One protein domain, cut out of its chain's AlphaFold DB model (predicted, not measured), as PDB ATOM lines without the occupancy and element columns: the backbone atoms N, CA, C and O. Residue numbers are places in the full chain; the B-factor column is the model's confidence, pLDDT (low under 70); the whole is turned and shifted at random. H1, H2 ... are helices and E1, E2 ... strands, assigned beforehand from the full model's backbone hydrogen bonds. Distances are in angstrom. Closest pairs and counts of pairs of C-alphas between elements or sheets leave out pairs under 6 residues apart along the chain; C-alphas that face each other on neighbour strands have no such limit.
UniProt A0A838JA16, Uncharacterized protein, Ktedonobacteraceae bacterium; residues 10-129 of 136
ATOM      1  N   TRP A  10     198.552 184.087  69.911       61.03
ATOM      2  CA  TRP A  10     199.019 182.985  69.075       61.03
ATOM      3  C   TRP A  10     199.696 181.893  69.908       61.03
ATOM      4  O   TRP A  10     199.395 180.722  69.713       61.03
ATOM      5  N   LEU A  11     200.517 182.253  70.906       60.12
ATOM      6  CA  LEU A  11     201.174 181.295  71.805       60.12
ATOM      7  C   LEU A  11     200.146 180.444  72.566       60.12
ATOM      8  O   LEU A  11     200.302 179.231  72.699       60.12
ATOM      9  N   THR A  12     199.059 181.074  73.017       63.84
ATOM     10  CA  THR A  12     197.936 180.378  73.659       63.84
ATOM     11  C   THR A  12     197.219 179.453  72.669       63.84
ATOM     12  O   THR A  12     196.805 178.358  73.049       63.84
ATOM     13  N   GLY A  13     197.107 179.855  71.398       64.06
ATOM     14  CA  GLY A  13     196.624 179.013  70.299       64.06
ATOM     15  C   GLY A  13     197.503 177.779  70.086       64.06
ATOM     16  O   GLY A  13     197.003 176.660  70.186       64.06
ATOM     17  N   VAL A  14     198.822 177.971  69.926       63.72
ATOM     18  CA  VAL A  14     199.817 176.887  69.806       63.72
ATOM     19  C   VAL A  14     199.637 175.904  70.959       63.72
ATOM     20  O   VAL A  14     199.433 174.713  70.746       63.72
ATOM     21  N   GLN A  15     199.659 176.406  72.196       64.00
ATOM     22  CA  GLN A  15     199.535 175.579  73.390       64.00
ATOM     23  C   GLN A  15     198.206 174.830  73.420       64.00
ATOM     24  O   GLN A  15     198.204 173.633  73.677       64.00
ATOM     25  N   ARG A  16     197.079 175.485  73.121       67.56
ATOM     26  CA  ARG A  16     195.754 174.849  73.124       67.56
ATOM     27  C   ARG A  16     195.670 173.701  72.120       67.56
ATOM     28  O   ARG A  16     195.138 172.645  72.467       67.56
ATOM     29  N   VAL A  17     196.180 173.890  70.904       67.00
ATOM     30  CA  VAL A  17     196.195 172.828  69.892       67.00
ATOM     31  C   VAL A  17     197.113 171.707  70.350       67.00
ATOM     32  O   VAL A  17     196.673 170.565  70.441       67.00
ATOM     33  N   LEU A  18     198.342 172.023  70.761       64.94
ATOM     34  CA  LEU A  18     199.294 171.022  71.241       64.94
ATOM     35  C   LEU A  18     198.817 170.270  72.497       64.94
ATOM     36  O   LEU A  18     199.093 169.081  72.626       64.94
ATOM     37  N   PHE A  19     198.039 170.897  73.383       64.31
ATOM     38  CA  PHE A  19     197.397 170.227  74.518       64.31
ATOM     39  C   PHE A  19     196.292 169.265  74.069       64.31
ATOM     40  O   PHE A  19     196.265 168.129  74.536       64.31
ATOM     41  N   LYS A  20     195.421 169.658  73.123       63.50
ATOM     42  CA  LYS A  20     194.420 168.740  72.530       63.50
ATOM     43  C   LYS A  20     195.086 167.529  71.875       63.50
ATOM     44  O   LYS A  20     194.526 166.435  71.860       63.50
ATOM     45  N   ILE A  21     196.264 167.736  71.302       60.88
ATOM     46  CA  ILE A  21     197.068 166.695  70.666       60.88
ATOM     47  C   ILE A  21     197.658 165.768  71.716       60.88
ATOM     48  O   ILE A  21     197.520 164.554  71.599       60.88
ATOM     49  N   GLN A  22     198.275 166.333  72.751       60.72
ATOM     50  CA  GLN A  22     198.843 165.560  73.839       60.72
ATOM     51  C   GLN A  22     197.780 164.700  74.520       60.72
ATOM     52  O   GLN A  22     198.041 163.539  74.809       60.72
ATOM     53  N   ASP A  23     196.582 165.238  74.743       61.56
ATOM     54  CA  ASP A  23     195.482 164.498  75.357       61.56
ATOM     55  C   ASP A  23     195.040 163.314  74.473       61.56
ATOM     56  O   ASP A  23     194.904 162.186  74.946       61.56
ATOM     57  N   LYS A  24     194.968 163.521  73.148       60.94
ATOM     58  CA  LYS A  24     194.736 162.439  72.172       60.94
ATOM     59  C   LYS A  24     195.865 161.405  72.136       60.94
ATOM     60  O   LYS A  24     195.594 160.227  71.924       60.94
ATOM     61  N   TRP A  25     197.116 161.832  72.307       61.41
ATOM     62  CA  TRP A  25     198.290 160.954  72.285       61.41
ATOM     63  C   TRP A  25     198.453 160.170  73.584       61.41
ATOM     64  O   TRP A  25     198.787 158.996  73.529       61.41
ATOM     65  N   ARG A  26     198.144 160.751  74.749       60.81
ATOM     66  CA  ARG A  26     198.135 160.024  76.031       60.81
ATOM     67  C   ARG A  26     197.096 158.911  76.065       60.81
ATOM     68  O   ARG A  26     197.302 157.904  76.731       60.81
ATOM     69  N   GLN A  27     195.991 159.090  75.348       58.53
ATOM     70  CA  GLN A  27     194.931 158.091  75.242       58.53
ATOM     71  C   GLN A  27     195.259 156.965  74.242       58.53
ATOM     72  O   GLN A  27     194.471 156.030  74.107       58.53
ATOM     73  N   ARG A  28     196.402 157.018  73.534       55.69
ATOM     74  CA  ARG A  28     196.798 156.026  72.522       55.69
ATOM     75  C   ARG A  28     198.192 155.465  72.804       55.69
ATOM     76  O   ARG A  28     199.148 156.202  72.989       55.69
ATOM     77  N   ALA A  29     198.329 154.140  72.753       47.03
ATOM     78  CA  ALA A  29     199.623 153.462  72.911       47.03
ATOM     79  C   ALA A  29     200.583 153.683  71.722       47.03
ATOM     80  O   ALA A  29     201.781 153.440  71.839       47.03
ATOM     81  N   TYR A  30     200.060 154.133  70.576       50.56
ATOM     82  CA  TYR A  30     200.821 154.408  69.364       50.56
ATOM     83  C   TYR A  30     200.239 155.629  68.650       50.56
ATOM     84  O   TYR A  30     199.025 155.720  68.453       50.56
ATOM     85  N   VAL A  31     201.113 156.554  68.262       59.25
ATOM     86  CA  VAL A  31     200.777 157.709  67.426       59.25
ATOM     87  C   VAL A  31     201.354 157.434  66.048       59.25
ATOM     88  O   VAL A  31     202.572 157.317  65.903       59.25
ATOM     89  N   ASP A  32     200.488 157.297  65.046       67.06
ATOM     90  CA  ASP A  32     200.953 157.123  63.676       67.06
ATOM     91  C   ASP A  32     201.478 158.452  63.086       67.06
ATOM     92  O   ASP A  32     201.178 159.553  63.556       67.06
ATOM     93  N   GLU A  33     202.305 158.360  62.043       64.69
ATOM     94  CA  GLU A  33     202.926 159.532  61.408       64.69
ATOM     95  C   GLU A  33     201.884 160.476  60.762       64.69
ATOM     96  O   GLU A  33     202.106 161.683  60.646       64.69
ATOM     97  N   GLN A  34     200.719 159.950  60.385       67.00
ATOM     98  CA  GLN A  34     199.618 160.689  59.769       67.00
ATOM     99  C   GLN A  34     198.831 161.512  60.803       67.00
ATOM    100  O   GLN A  34     198.406 162.634  60.510       67.00
ATOM    101  N   ASP A  35     198.700 161.009  62.030       66.12
ATOM    102  CA  ASP A  35     198.189 161.736  63.184       66.12
ATOM    103  C   ASP A  35     199.100 162.933  63.490       66.12
ATOM    104  O   ASP A  35     198.580 164.035  63.663       66.12
ATOM    105  N   CYS A  36     200.430 162.765  63.453       66.19
ATOM    106  CA  CYS A  36     201.405 163.860  63.595       66.19
ATOM    107  C   CYS A  36     201.278 164.938  62.502       66.19
ATOM    108  O   CYS A  36     201.396 166.128  62.792       66.19
ATOM    109  N   TYR A  37     201.001 164.553  61.255       71.50
ATOM    110  CA  TYR A  37     200.756 165.520  60.179       71.50
ATOM    111  C   TYR A  37     199.465 166.307  60.402       71.50
ATOM    112  O   TYR A  37     199.470 167.535  60.356       71.50
ATOM    113  N   ARG A  38     198.360 165.616  60.713       67.44
ATOM    114  CA  ARG A  38     197.054 166.254  60.954       67.44
ATOM    115  C   ARG A  38     197.116 167.248  62.115       67.44
ATOM    116  O   ARG A  38     196.487 168.297  62.076       67.44
ATOM    117  N   VAL A  39     197.897 166.905  63.130       67.25
ATOM    118  CA  VAL A  39     198.274 167.737  64.272       67.25
ATOM    119  C   VAL A  39     198.968 169.026  63.828       67.25
ATOM    120  O   VAL A  39     198.499 170.109  64.162       67.25
ATOM    121  N   ILE A  40     200.062 168.925  63.067       69.31
ATOM    122  CA  ILE A  40     200.829 170.097  62.626       69.31
ATOM    123  C   ILE A  40     199.986 170.957  61.677       69.31
ATOM    124  O   ILE A  40     199.997 172.175  61.804       69.31
ATOM    125  N   ALA A  41     199.184 170.350  60.800       69.31
ATOM    126  CA  ALA A  41     198.234 171.062  59.946       69.31
ATOM    127  C   ALA A  41     197.166 171.832  60.751       69.31
ATOM    128  O   ALA A  41     196.886 172.981  60.437       69.31
ATOM    129  N   GLN A  42     196.622 171.257  61.831       70.06
ATOM    130  CA  GLN A  42     195.690 171.968  62.724       70.06
ATOM    131  C   GLN A  42     196.360 173.131  63.460       70.06
ATOM    132  O   GLN A  42     195.765 174.195  63.601       70.06
ATOM    133  N   VAL A  43     197.602 172.935  63.911       69.62
ATOM    134  CA  VAL A  43     198.418 174.007  64.497       69.62
ATOM    135  C   VAL A  43     198.605 175.127  63.471       69.62
ATOM    136  O   VAL A  43     198.454 176.291  63.805       69.62
ATOM    137  N   LEU A  44     198.873 174.792  62.212       70.56
ATOM    138  CA  LEU A  44     199.051 175.761  61.135       70.56
ATOM    139  C   LEU A  44     197.773 176.519  60.774       70.56
ATOM    140  O   LEU A  44     197.834 177.735  60.643       70.56
ATOM    141  N   ASP A  45     196.629 175.844  60.661       68.50
ATOM    142  CA  ASP A  45     195.345 176.499  60.374       68.50
ATOM    143  C   ASP A  45     194.955 177.490  61.483       68.50
ATOM    144  O   ASP A  45     194.461 178.582  61.201       68.50
ATOM    145  N   GLU A  46     195.216 177.146  62.750       65.75
ATOM    146  CA  GLU A  46     194.929 178.033  63.887       65.75
ATOM    147  C   GLU A  46     195.958 179.176  64.035       65.75
ATOM    148  O   GLU A  46     195.644 180.204  64.638       65.75
ATOM    149  N   LEU A  47     197.169 179.035  63.479       66.50
ATOM    150  CA  LEU A  47     198.260 180.015  63.609       66.50
ATOM    151  C   LEU A  47     198.547 180.833  62.352       66.50
ATOM    152  O   LEU A  47     199.196 181.874  62.461       66.50
ATOM    153  N   GLY A  48     198.069 180.409  61.182       59.41
ATOM    154  CA  GLY A  48     198.442 180.971  59.880       59.41
ATOM    155  C   GLY A  48     198.062 182.440  59.688       59.41
ATOM    156  O   GLY A  48     198.578 183.102  58.794       59.41
ATOM    157  N   THR A  49     197.191 182.978  60.544       60.16
ATOM    158  CA  THR A  49     196.810 184.400  60.559       60.16
ATOM    159  C   THR A  49     197.597 185.236  61.569       60.16
ATOM    160  O   THR A  49     197.555 186.462  61.500       60.16
ATOM    161  N   SER A  50     198.293 184.599  62.514       62.91
ATOM    162  CA  SER A  50     198.893 185.255  63.686       62.91
ATOM    163  C   SER A  50     200.401 185.021  63.826       62.91
ATOM    164  O   SER A  50     201.035 185.645  64.674       62.91
ATOM    165  N   MET A  51     200.985 184.140  63.010       67.31
ATOM    166  CA  MET A  51     202.415 183.844  62.997       67.31
ATOM    167  C   MET A  51     202.902 183.614  61.563       67.31
ATOM    168  O   MET A  51     202.193 183.048  60.735       67.31
ATOM    169  N   ALA A  52     204.141 184.020  61.282       70.00
ATOM    170  CA  ALA A  52     204.808 183.806  60.003       70.00
ATOM    171  C   ALA A  52     205.345 182.361  59.888       70.00
ATOM    172  O   ALA A  52     206.551 182.123  59.840       70.00
ATOM    173  N   ILE A  53     204.435 181.382  59.928       73.19
ATOM    174  CA  ILE A  53     204.732 179.978  59.624       73.19
ATOM    175  C   ILE A  53     204.188 179.659  58.234       73.19
ATOM    176  O   ILE A  53     203.027 179.936  57.934       73.19
ATOM    177  N   TRP A  54     205.005 179.011  57.413       77.56
ATOM    178  CA  TRP A  54     204.621 178.525  56.099       77.56
ATOM    179  C   TRP A  54     204.833 177.032  55.968       77.56
ATOM    180  O   TRP A  54     205.659 176.404  56.636       77.56
ATOM    181  N   VAL A  55     204.071 176.482  55.037       77.12
ATOM    182  CA  VAL A  55     204.208 175.113  54.590       77.12
ATOM    183  C   VAL A  55     204.844 175.144  53.214       77.12
ATOM    184  O   VAL A  55     204.342 175.800  52.306       77.12
ATOM    185  N   VAL A  56     205.956 174.438  53.069       79.50
ATOM    186  CA  VAL A  56     206.729 174.393  51.826       79.50
ATOM    187  C   VAL A  56     206.921 172.956  51.394       79.50
ATOM    188  O   VAL A  56     206.989 172.048  52.218       79.50
ATOM    189  N   GLU A  57     206.981 172.722  50.090       81.06
ATOM    190  CA  GLU A  57     207.107 171.367  49.573       81.06
ATOM    191  C   GLU A  57     208.415 170.698  50.017       81.06
ATOM    192  O   GLU A  57     209.495 171.281  50.033       81.06
ATOM    193  N   SER A  58     208.313 169.422  50.366       80.44
ATOM    194  CA  SER A  58     209.420 168.531  50.696       80.44
ATOM    195  C   SER A  58     209.916 167.847  49.419       80.44
ATOM    196  O   SER A  58     209.897 166.615  49.333       80.44
ATOM    197  N   SER A  59     210.328 168.625  48.420       82.31
ATOM    198  CA  SER A  59     210.993 168.087  47.230       82.31
ATOM    199  C   SER A  59     212.481 167.844  47.503       82.31
ATOM    200  O   SER A  59     213.073 168.456  48.395       82.31
ATOM    201  N   SER A  60     213.104 166.946  46.732       79.94
ATOM    202  CA  SER A  60     214.556 166.726  46.792       79.94
ATOM    203  C   SER A  60     215.334 168.021  46.576       79.94
ATOM    204  O   SER A  60     216.329 168.255  47.254       79.94
ATOM    205  N   ASP A  61     214.839 168.884  45.690       79.50
ATOM    206  CA  ASP A  61     215.477 170.150  45.345       79.50
ATOM    207  C   ASP A  61     215.398 171.149  46.498       79.50
ATOM    208  O   ASP A  61     216.385 171.819  46.794       79.50
ATOM    209  N   ILE A  62     214.265 171.207  47.209       79.00
ATOM    210  CA  ILE A  62     214.121 172.051  48.401       79.00
ATOM    211  C   ILE A  62     214.990 171.522  49.543       79.00
ATOM    212  O   ILE A  62     215.678 172.305  50.191       79.00
ATOM    213  N   LEU A  63     215.036 170.208  49.762       80.19
ATOM    214  CA  LEU A  63     215.899 169.611  50.785       80.19
ATOM    215  C   LEU A  63     217.387 169.851  50.493       80.19
ATOM    216  O   LEU A  63     218.141 170.226  51.392       80.19
ATOM    217  N   ALA A  64     217.804 169.694  49.234       78.44
ATOM    218  CA  ALA A  64     219.156 170.020  48.795       78.44
ATOM    219  C   ALA A  64     219.440 171.522  48.938       78.44
ATOM    220  O   ALA A  64     220.514 171.911  49.399       78.44
ATOM    221  N   HIS A  65     218.470 172.379  48.610       79.44
ATOM    222  CA  HIS A  65     218.585 173.820  48.797       79.44
ATOM    223  C   HIS A  65     218.785 174.182  50.270       79.44
ATOM    224  O   HIS A  65     219.690 174.953  50.578       79.44
ATOM    225  N   ILE A  66     217.999 173.598  51.178       78.19
ATOM    226  CA  ILE A  66     218.138 173.773  52.629       78.19
ATOM    227  C   ILE A  66     219.547 173.360  53.067       78.19
ATOM    228  O   ILE A  66     220.256 174.161  53.672       78.19
ATOM    229  N   ALA A  67     219.997 172.165  52.675       74.44
ATOM    230  CA  ALA A  67     221.313 171.642  53.042       74.44
ATOM    231  C   ALA A  67     222.486 172.523  52.564       74.44
ATOM    232  O   ALA A  67     223.514 172.593  53.231       74.44
ATOM    233  N   VAL A  68     222.344 173.202  51.420       76.69
ATOM    234  CA  VAL A  68     223.417 174.015  50.818       76.69
ATOM    235  C   VAL A  68     223.356 175.489  51.240       76.69
ATOM    236  O   VAL A  68     224.385 176.163  51.328       76.69
ATOM    237  N   ARG A  69     222.154 176.038  51.442       70.94
ATOM    238  CA  ARG A  69     221.942 177.486  51.622       70.94
ATOM    239  C   ARG A  69     221.767 177.902  53.071       70.94
ATOM    240  O   ARG A  69     221.930 179.090  53.352       70.94
ATOM    241  N   HIS A  70     221.432 176.977  53.965       72.12
ATOM    242  CA  HIS A  70     221.248 177.293  55.376       72.12
ATOM    243  C   HIS A  70     222.618 177.263  56.037       72.12
ATOM    244  O   HIS A  70     223.212 176.213  56.257       72.12
ATOM    245  N   ARG A  71     223.177 178.463  56.204       68.19
ATOM    246  CA  ARG A  71     224.546 178.667  56.696       68.19
ATOM    247  C   ARG A  71     224.599 178.762  58.213       68.19
ATOM    248  O   ARG A  71     225.684 178.674  58.776       68.19
ATOM    249  N   GLU A  72     223.444 178.946  58.838       81.12
ATOM    250  CA  GLU A  72     223.295 179.078  60.275       81.12
ATOM    251  C   GLU A  72     222.523 177.861  60.774       81.12
ATOM    252  O   GLU A  72     221.370 177.630  60.409       81.12
ATOM    253  N   LEU A  73     223.229 177.036  61.541       86.19
ATOM    254  CA  LEU A  73     222.700 175.847  62.183       86.19
ATOM    255  C   LEU A  73     222.784 176.074  63.687       86.19
ATOM    256  O   LEU A  73     223.878 176.258  64.220       86.19
ATOM    257  N   GLU A  74     221.645 176.042  64.366       89.56
ATOM    258  CA  GLU A  74     221.584 176.181  65.819       89.56
ATOM    259  C   GLU A  74     220.862 174.979  66.427       89.56
ATOM    260  O   GLU A  74     219.761 174.621  66.017       89.56
ATOM    261  N   SER A  75     221.472 174.325  67.414       89.81
ATOM    262  CA  SER A  75     220.791 173.284  68.185       89.81
ATOM    263  C   SER A  75     219.962 173.915  69.302       89.81
ATOM    264  O   SER A  75     220.517 174.611  70.153       89.81
ATOM    265  N   TYR A  76     218.666 173.616  69.361       90.94
ATOM    266  CA  TYR A  76     217.768 174.111  70.401       90.94
ATOM    267  C   TYR A  76     216.694 173.075  70.753       90.94
ATOM    268  O   TYR A  76     215.977 172.580  69.888       90.94
ATOM    269  N   GLY A  77     216.574 172.720  72.037       83.00
ATOM    270  CA  GLY A  77     215.479 171.873  72.534       83.00
ATOM    271  C   GLY A  77     215.360 170.478  71.895       83.00
ATOM    272  O   GLY A  77     214.261 169.934  71.845       83.00
ATOM    273  N   GLY A  78     216.453 169.897  71.383       84.44
ATOM    274  CA  GLY A  78     216.441 168.612  70.655       84.44
ATOM    275  C   GLY A  78     216.159 168.730  69.149       84.44
ATOM    276  O   GLY A  78     216.085 167.718  68.446       84.44
ATOM    277  N   TYR A  79     216.041 169.959  68.653       87.94
ATOM    278  CA  TYR A  79     215.907 170.292  67.243       87.94
ATOM    279  C   TYR A  79     217.170 170.991  66.748       87.94
ATOM    280  O   TYR A  79     217.854 171.691  67.491       87.94
ATOM    281  N   LEU A  80     217.455 170.814  65.468       89.06
ATOM    282  CA  LEU A  80     218.387 171.620  64.708       89.06
ATOM    283  C   LEU A  80     217.564 172.643  63.918       89.06
ATOM    284  O   LEU A  80     216.690 172.274  63.130       89.06
ATOM    285  N   LEU A  81     217.809 173.919  64.187       90.38
ATOM    286  CA  LEU A  81     217.238 175.056  63.484       90.38
ATOM    287  C   LEU A  81     218.164 175.347  62.311       90.38
ATOM    288  O   LEU A  81     219.316 175.732  62.503       90.38
ATOM    289  N   CYS A  82     217.666 175.109  61.105       89.38
ATOM    290  CA  CYS A  82     218.386 175.397  59.879       89.38
ATOM    291  C   CYS A  82     217.864 176.724  59.342       89.38
ATOM    292  O   CYS A  82     216.720 176.769  58.887       89.38
ATOM    293  N   SER A  83     218.680 177.775  59.368       88.12
ATOM    294  CA  SER A  83     218.255 179.112  58.956       88.12
ATOM    295  C   SER A  83     219.007 179.604  57.725       88.12
ATOM    296  O   SER A  83     220.226 179.437  57.585       88.12
ATOM    297  N   ASP A  84     218.266 180.205  56.797       83.00
ATOM    298  CA  ASP A  84     218.850 180.950  55.690       83.00
ATOM    299  C   ASP A  84     219.209 182.387  56.103       83.00
ATOM    300  O   ASP A  84     218.787 182.901  57.136       83.00
ATOM    301  N   ARG A  85     219.983 183.072  55.255       75.19
ATOM    302  CA  ARG A  85     220.378 184.476  55.481       75.19
ATOM    303  C   ARG A  85     219.212 185.467  55.482       75.19
ATOM    304  O   ARG A  85     219.409 186.620  55.844       75.19
ATOM    305  N   SER A  86     218.042 185.046  55.015       76.75
ATOM    306  CA  SER A  86     216.825 185.856  55.038       76.75
ATOM    307  C   SER A  86     216.063 185.682  56.355       76.75
ATOM    308  O   SER A  86     215.004 186.279  56.495       76.75
ATOM    309  N   GLY A  87     216.569 184.864  57.287       76.94
ATOM    310  CA  GLY A  87     215.942 184.575  58.574       76.94
ATOM    311  C   GLY A  87     214.962 183.404  58.544       76.94
ATOM    312  O   GLY A  87     214.407 183.059  59.585       76.94
ATOM    313  N   ARG A  88     214.751 182.740  57.404       86.38
ATOM    314  CA  ARG A  88     213.782 181.642  57.317       86.38
ATOM    315  C   ARG A  88     214.371 180.383  57.915       86.38
ATOM    316  O   ARG A  88     215.451 179.960  57.514       86.38
ATOM    317  N   THR A  89     213.628 179.765  58.818       89.19
ATOM    318  CA  THR A  89     214.111 178.687  59.672       89.19
ATOM    319  C   THR A  89     213.289 177.421  59.474       89.19
ATOM    320  O   THR A  89     212.066 177.428  59.588       89.19
ATOM    321  N   PHE A  90     213.968 176.312  59.206       88.38
ATOM    322  CA  PHE A  90     213.390 174.974  59.176       88.38
ATOM    323  C   PHE A  90     213.779 174.216  60.434       88.38
ATOM    324  O   PHE A  90     214.902 174.331  60.923       88.38
ATOM    325  N   LEU A  91     212.858 173.397  60.932       87.38
ATOM    326  CA  LEU A  91     213.095 172.565  62.106       87.38
ATOM    327  C   LEU A  91     213.433 171.136  61.694       87.38
ATOM    328  O   LEU A  91     212.691 170.496  60.944       87.38
ATOM    329  N   PHE A  92     214.525 170.615  62.239       86.50
ATOM    330  CA  PHE A  92     214.993 169.256  62.016       86.50
ATOM    331  C   PHE A  92     215.134 168.523  63.350       86.50
ATOM    332  O   PHE A  92     215.881 168.936  64.228       86.50
ATOM    333  N   HIS A  93     214.391 167.439  63.541       84.06
ATOM    334  CA  HIS A  93     214.395 166.687  64.790       84.06
ATOM    335  C   HIS A  93     215.648 165.803  64.870       84.06
ATOM    336  O   HIS A  93     215.837 164.903  64.047       84.06
ATOM    337  N   MET A  94     216.504 166.041  65.868       80.88
ATOM    338  CA  MET A  94     217.841 165.434  65.916       80.88
ATOM    339  C   MET A  94     217.818 163.924  66.177       80.88
ATOM    340  O   MET A  94     218.703 163.219  65.712       80.88
ATOM    341  N   GLN A  95     216.813 163.402  66.889       80.56
ATOM    342  CA  GLN A  95     216.751 161.964  67.196       80.56
ATOM    343  C   GLN A  95     216.305 161.121  65.999       80.56
ATOM    344  O   GLN A  95     216.788 160.012  65.797       80.56
ATOM    345  N   SER A  96     215.354 161.635  65.219       78.75
ATOM    346  CA  SER A  96     214.803 160.924  64.061       78.75
ATOM    347  C   SER A  96     215.528 161.278  62.768       78.75
ATOM    348  O   SER A  96     215.269 160.645  61.748       78.75
ATOM    349  N   TYR A  97     216.411 162.282  62.807       77.44
ATOM    350  CA  TYR A  97     217.087 162.855  61.648       77.44
ATOM    351  C   TYR A  97     216.105 163.234  60.529       77.44
ATOM    352  O   TYR A  97     216.355 163.011  59.343       77.44
ATOM    353  N   ARG A  98     214.943 163.780  60.911       80.31
ATOM    354  CA  ARG A  98     213.868 164.163  59.988       80.31
ATOM    355  C   ARG A  98     213.452 165.606  60.210       80.31
ATOM    356  O   ARG A  98     213.349 166.065  61.344       80.31
ATOM    357  N   PHE A  99     213.128 166.294  59.120       81.56
ATOM    358  CA  PHE A  99     212.456 167.586  59.192       81.56
ATOM    359  C   PHE A  99     211.070 167.458  59.820       81.56
ATOM    360  O   PHE A  99     210.374 166.456  59.630       81.56
ATOM    361  N   VAL A 100     210.659 168.507  60.527       78.50
ATOM    362  CA  VAL A 100     209.283 168.654  60.997       78.50
ATOM    363  C   VAL A 100     208.385 168.867  59.780       78.50
ATOM    364  O   VAL A 100     208.589 169.787  58.984       78.50
ATOM    365  N   LYS A 101     207.405 167.975  59.619       78.94
ATOM    366  CA  LYS A 101     206.534 167.904  58.444       78.94
ATOM    367  C   LYS A 101     205.093 168.243  58.794       78.94
ATOM    368  O   LYS A 101     204.537 167.657  59.712       78.94
ATOM    369  N   ALA A 102     204.472 169.118  58.008       68.88
ATOM    370  CA  ALA A 102     203.032 169.377  58.074       68.88
ATOM    371  C   ALA A 102     202.212 168.300  57.344       68.88
ATOM    372  O   ALA A 102     201.059 168.051  57.676       68.88
ATOM    373  N   ALA A 103     202.825 167.640  56.359       67.88
ATOM    374  CA  ALA A 103     202.280 166.492  55.644       67.88
ATOM    375  C   ALA A 103     203.420 165.653  55.053       67.88
ATOM    376  O   ALA A 103     204.575 166.079  55.037       67.88
ATOM    377  N   LYS A 104     203.100 164.481  54.487       72.44
ATOM    378  CA  LYS A 104     204.084 163.550  53.893       72.44
ATOM    379  C   LYS A 104     205.085 164.244  52.955       72.44
ATOM    380  O   LYS A 104     206.276 163.918  52.973       72.44
ATOM    381  N   SER A 105     204.603 165.216  52.185       75.38
ATOM    382  CA  SER A 105     205.352 165.989  51.192       75.38
ATOM    383  C   SER A 105     205.538 167.462  51.562       75.38
ATOM    384  O   SER A 105     205.874 168.239  50.679       75.38
ATOM    385  N   LEU A 106     205.329 167.869  52.816       80.56
ATOM    386  CA  LEU A 106     205.339 169.280  53.207       80.56
ATOM    387  C   LEU A 106     206.167 169.513  54.479       80.56
ATOM    388  O   LEU A 106     205.937 168.859  55.495       80.56
ATOM    389  N   LEU A 107     207.108 170.453  54.425       82.94
ATOM    390  CA  LEU A 107     207.979 170.890  55.516       82.94
ATOM    391  C   LEU A 107     207.424 172.137  56.204       82.94
ATOM    392  O   LEU A 107     206.773 172.973  55.575       82.94
ATOM    393  N   LEU A 108     207.739 172.265  57.489       84.81
ATOM    394  CA  LEU A 108     207.463 173.459  58.276       84.81
ATOM    395  C   LEU A 108     208.603 174.480  58.123       84.81
ATOM    396  O   LEU A 108     209.758 174.156  58.408       84.81
ATOM    397  N   GLN A 109     208.267 175.705  57.724       87.12
ATOM    398  CA  GLN A 109     209.179 176.848  57.666       87.12
ATOM    399  C   GLN A 109     208.647 177.970  58.559       87.12
ATOM    400  O   GLN A 109     207.462 178.280  58.523       87.12
ATOM    401  N   ILE A 110     209.516 178.587  59.352       87.12
ATOM    402  CA  ILE A 110     209.174 179.643  60.308       87.12
ATOM    403  C   ILE A 110     210.041 180.867  60.015       87.12
ATOM    404  O   ILE A 110     211.245 180.727  59.806       87.12
ATOM    405  N   ASP A 111     209.451 182.060  59.992       86.31
ATOM    406  CA  ASP A 111     210.215 183.302  59.856       86.31
ATOM    407  C   ASP A 111     210.920 183.665  61.156       86.31
ATOM    408  O   ASP A 111     210.269 183.897  62.173       86.31
ATOM    409  N   GLY A 112     212.243 183.752  61.113       85.81
ATOM    410  CA  GLY A 112     213.084 184.102  62.245       85.81
ATOM    411  C   GLY A 112     213.445 182.918  63.147       85.81
ATOM    412  O   GLY A 112     212.651 182.019  63.431       85.81
ATOM    413  N   VAL A 113     214.689 182.942  63.627       86.75
ATOM    414  CA  VAL A 113     215.226 181.958  64.581       86.75
ATOM    415  C   VAL A 113     214.482 182.029  65.915       86.75
ATOM    416  O   VAL A 113     214.143 180.999  66.493       86.75
ATOM    417  N   GLU A 114     214.176 183.233  66.394       85.94
ATOM    418  CA  GLU A 114     213.526 183.430  67.693       85.94
ATOM    419  C   GLU A 114     212.091 182.886  67.703       85.94
ATOM    420  O   GLU A 114     211.690 182.178  68.625       85.94
ATOM    421  N   GLN A 115     211.336 183.097  66.627       82.31
ATOM    422  CA  GLN A 115     210.009 182.515  66.436       82.31
ATOM    423  C   GLN A 115     210.076 180.983  66.378       82.31
ATOM    424  O   GLN A 115     209.225 180.300  66.957       82.31
ATOM    425  N   ALA A 116     211.103 180.429  65.726       85.56
ATOM    426  CA  ALA A 116     211.330 178.989  65.681       85.56
ATOM    427  C   ALA A 116     211.641 178.412  67.076       85.56
ATOM    428  O   ALA A 116     211.092 177.369  67.441       85.56
ATOM    429  N   LYS A 117     212.436 179.112  67.895       86.94
ATOM    430  CA  LYS A 117     212.692 178.743  69.300       86.94
ATOM    431  C   LYS A 117     211.420 178.783  70.140       86.94
ATOM    432  O   LYS A 117     211.122 177.810  70.831       86.94
ATOM    433  N   MET A 118     210.617 179.842  70.025       82.19
ATOM    434  CA  MET A 118     209.332 179.947  70.730       82.19
ATOM    435  C   MET A 118     208.365 178.814  70.353       82.19
ATOM    436  O   MET A 118     207.637 178.290  71.206       82.19
ATOM    437  N   PHE A 119     208.366 178.404  69.082       79.88
ATOM    438  CA  PHE A 119     207.602 177.250  68.622       79.88
ATOM    439  C   PHE A 119     208.112 175.944  69.252       79.88
ATOM    440  O   PHE A 119     207.312 175.177  69.793       79.88
ATOM    441  N   VAL A 120     209.431 175.717  69.272       81.69
ATOM    442  CA  VAL A 120     210.054 174.551  69.929       81.69
ATOM    443  C   VAL A 120     209.775 174.519  71.435       81.69
ATOM    444  O   VAL A 120     209.473 173.455  71.980       81.69
ATOM    445  N   ASP A 121     209.811 175.661  72.120       82.50
ATOM    446  CA  ASP A 121     209.457 175.756  73.538       82.50
ATOM    447  C   ASP A 121     208.002 175.367  73.781       82.50
ATOM    448  O   ASP A 121     207.688 174.661  74.743       82.50
ATOM    449  N   SER A 122     207.107 175.808  72.900       74.00
ATOM    450  CA  SER A 122     205.684 175.489  72.977       74.00
ATOM    451  C   SER A 122     205.426 174.003  72.730       74.00
ATOM    452  O   SER A 122     204.690 173.385  73.501       74.00
ATOM    453  N   LEU A 123     206.102 173.409  71.737       73.31
ATOM    454  CA  LEU A 123     206.130 171.960  71.508       73.31
ATOM    455  C   LEU A 123     206.621 171.208  72.744       73.31
ATOM    456  O   LEU A 123     205.956 170.293  73.224       73.31
ATOM    457  N   SER A 124     207.748 171.633  73.307       72.56
ATOM    458  CA  SER A 124     208.377 170.970  74.449       72.56
ATOM    459  C   SER A 124     207.515 171.037  75.708       72.56
ATOM    460  O   SER A 124     207.366 170.035  76.410       72.56
ATOM    461  N   LYS A 125     206.922 172.202  75.996       66.69
ATOM    462  CA  LYS A 125     205.994 172.399  77.121       66.69
ATOM    463  C   LYS A 125     204.756 171.527  76.972       66.69
ATOM    464  O   LYS A 125     204.361 170.871  77.935       66.69
ATOM    465  N   ALA A 126     204.196 171.459  75.766       61.75
ATOM    466  CA  ALA A 126     203.078 170.574  75.495       61.75
ATOM    467  C   ALA A 126     203.469 169.103  75.667       61.75
ATOM    468  O   ALA A 126     202.753 168.379  76.338       61.75
ATOM    469  N   CYS A 127     204.625 168.648  75.177       59.09
ATOM    470  CA  CYS A 127     205.055 167.257  75.357       59.09
ATOM    471  C   CYS A 127     205.314 166.892  76.832       59.09
ATOM    472  O   CYS A 127     204.937 165.803  77.266       59.09
ATOM    473  N   LYS A 128     205.897 167.804  77.624       58.22
ATOM    474  CA  LYS A 128     206.214 167.587  79.049       58.22
ATOM    475  C   LYS A 128     205.006 167.664  79.983       58.22
ATOM    476  O   LYS A 128     205.068 167.117  81.078       58.22
ATOM    477  N   GLY A 129     203.889 168.259  79.557       45.88
ATOM    478  CA  GLY A 129     202.685 168.413  80.387       45.88
ATOM    479  C   GLY A 129     202.017 167.110  80.854       45.88
ATOM    480  O   GLY A 129     200.992 167.182  81.530       45.88
TER     481      GLY A 129
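What this domain is: This is residues 10 to 129 of the 136 residues of an uncharacterized protein of Ktedonobacteraceae bacterium (UniProt A0A838JA16). You are looking at a strongly twisted wall of six antiparallel strands with H2 and H4 over parts of one face, H3 over the opposite face, and H1 packed on H2 and H4 away from the sheet. H1 and H2 make a helical hairpin toward one end of the longest axis, and H3 and E2 lie toward the other end; residues 26 to 32 stick out. The printed part has 120 residues with four named helices and six named strands, in the order H1 H2 E1 H3 E2 E3 E4 E5 E6 H4, and its class is mixed, helices and strands. The sheet is branched at E6, which has E1, E4 and E5 as neighbours. The whole is compact, with a radius of gyration of the C-alphas of 13.8 A, and elongated in outline, spanning 41 by 26 by 25 A.

How they stand to each other: Begin at H1, residues 10 to 26, and go on to H2, residues 33 to 47: this helical hairpin touches at a shallow tilt of 23 degrees, opposite ways, with the C-alphas of Val 17 and Val 43 closest at 6.0 A. Next, E1, residues 53 to 57, is an edge strand antiparallel to E6, residues 106 to 111; N 54 and O 109 are within hydrogen-bond range at 2.8 A. H3, residues 60 to 69, is on the sheet at a height of 9.4 A, over E4, residues 88 to 93, and runs across the strands, at 71 degrees to E4 on the local plane. E2, residues 72 to 76, E3, residues 79 to 83, and E4 form a meander, each strand the antiparallel neighbour of the one before; look for N 74 and O 81 at 3.0 A, and N 80 and O 92 at 2.7 A. E4 and E6 are antiparallel, with N 89 and O 110 at 2.8 A. E5, residues 101 to 103, forms a hairpin with E6, with N 102 and O 106 at 2.9 A; E4 and E5 lie on one side of E6 and E1 on the other side. H2 is on the sheet at a height of 7.7 A, over E5 and only just over E1 and E6, with 3 C-alphas falling on each; its closest C-alphas to E5 are those of Tyr 37 and Ala 103, 4.9 A. H4, residues 113 to 128, is on the sheet on the same face as H2, and its height over the sheet is 5.6 A; it lies over E4 and runs along the strands, at 27 degrees to E4 on the local plane, and the closest C-alphas of H4 and E4 are those of Val 113 and Thr 89, 6.0 A apart. H3 is on the opposite face. H4 touches H1, closest at the C-alphas of Leu 18 and Ala 126, 5.7 A, running the same way at a shallow tilt of 34.5 degrees, only just short of steep. H2 and H4 are apart, and H1 is not on the sheet. In H1, H2, H3 and H4 every O i to N i+4 pair is within hydrogen-bond range.

Where its parts are: Find C-alpha 10 at (199.019, 182.985, 69.075); from there H1 runs 24.0 A to C-alpha 26. H2 covers 21.1 A, and E1 13.4 A from C-alpha 53 at (204.732, 179.978, 59.624). H3 spans 13.9 A, E2 12.6 A, E3 12.3 A, E4 16.7 A, E5 5.3 A and E6 16.3 A. H4 runs 22.3 A to C-alpha 128 at (206.214, 167.587, 79.049).

The domain as a whole: The C-alphas of Gln 27 and Arg 85 are the two farthest apart, at 41.6 A. The printed part has no cut, and no link is long. Residues 92 to 93 of E4 also pair, antiparallel, with residues 98 to 99. The mean pLDDT of the printed part is 74.0; 47 residues are under 70, among them residues 10 to 36, 45 to 51 and 125 to 129.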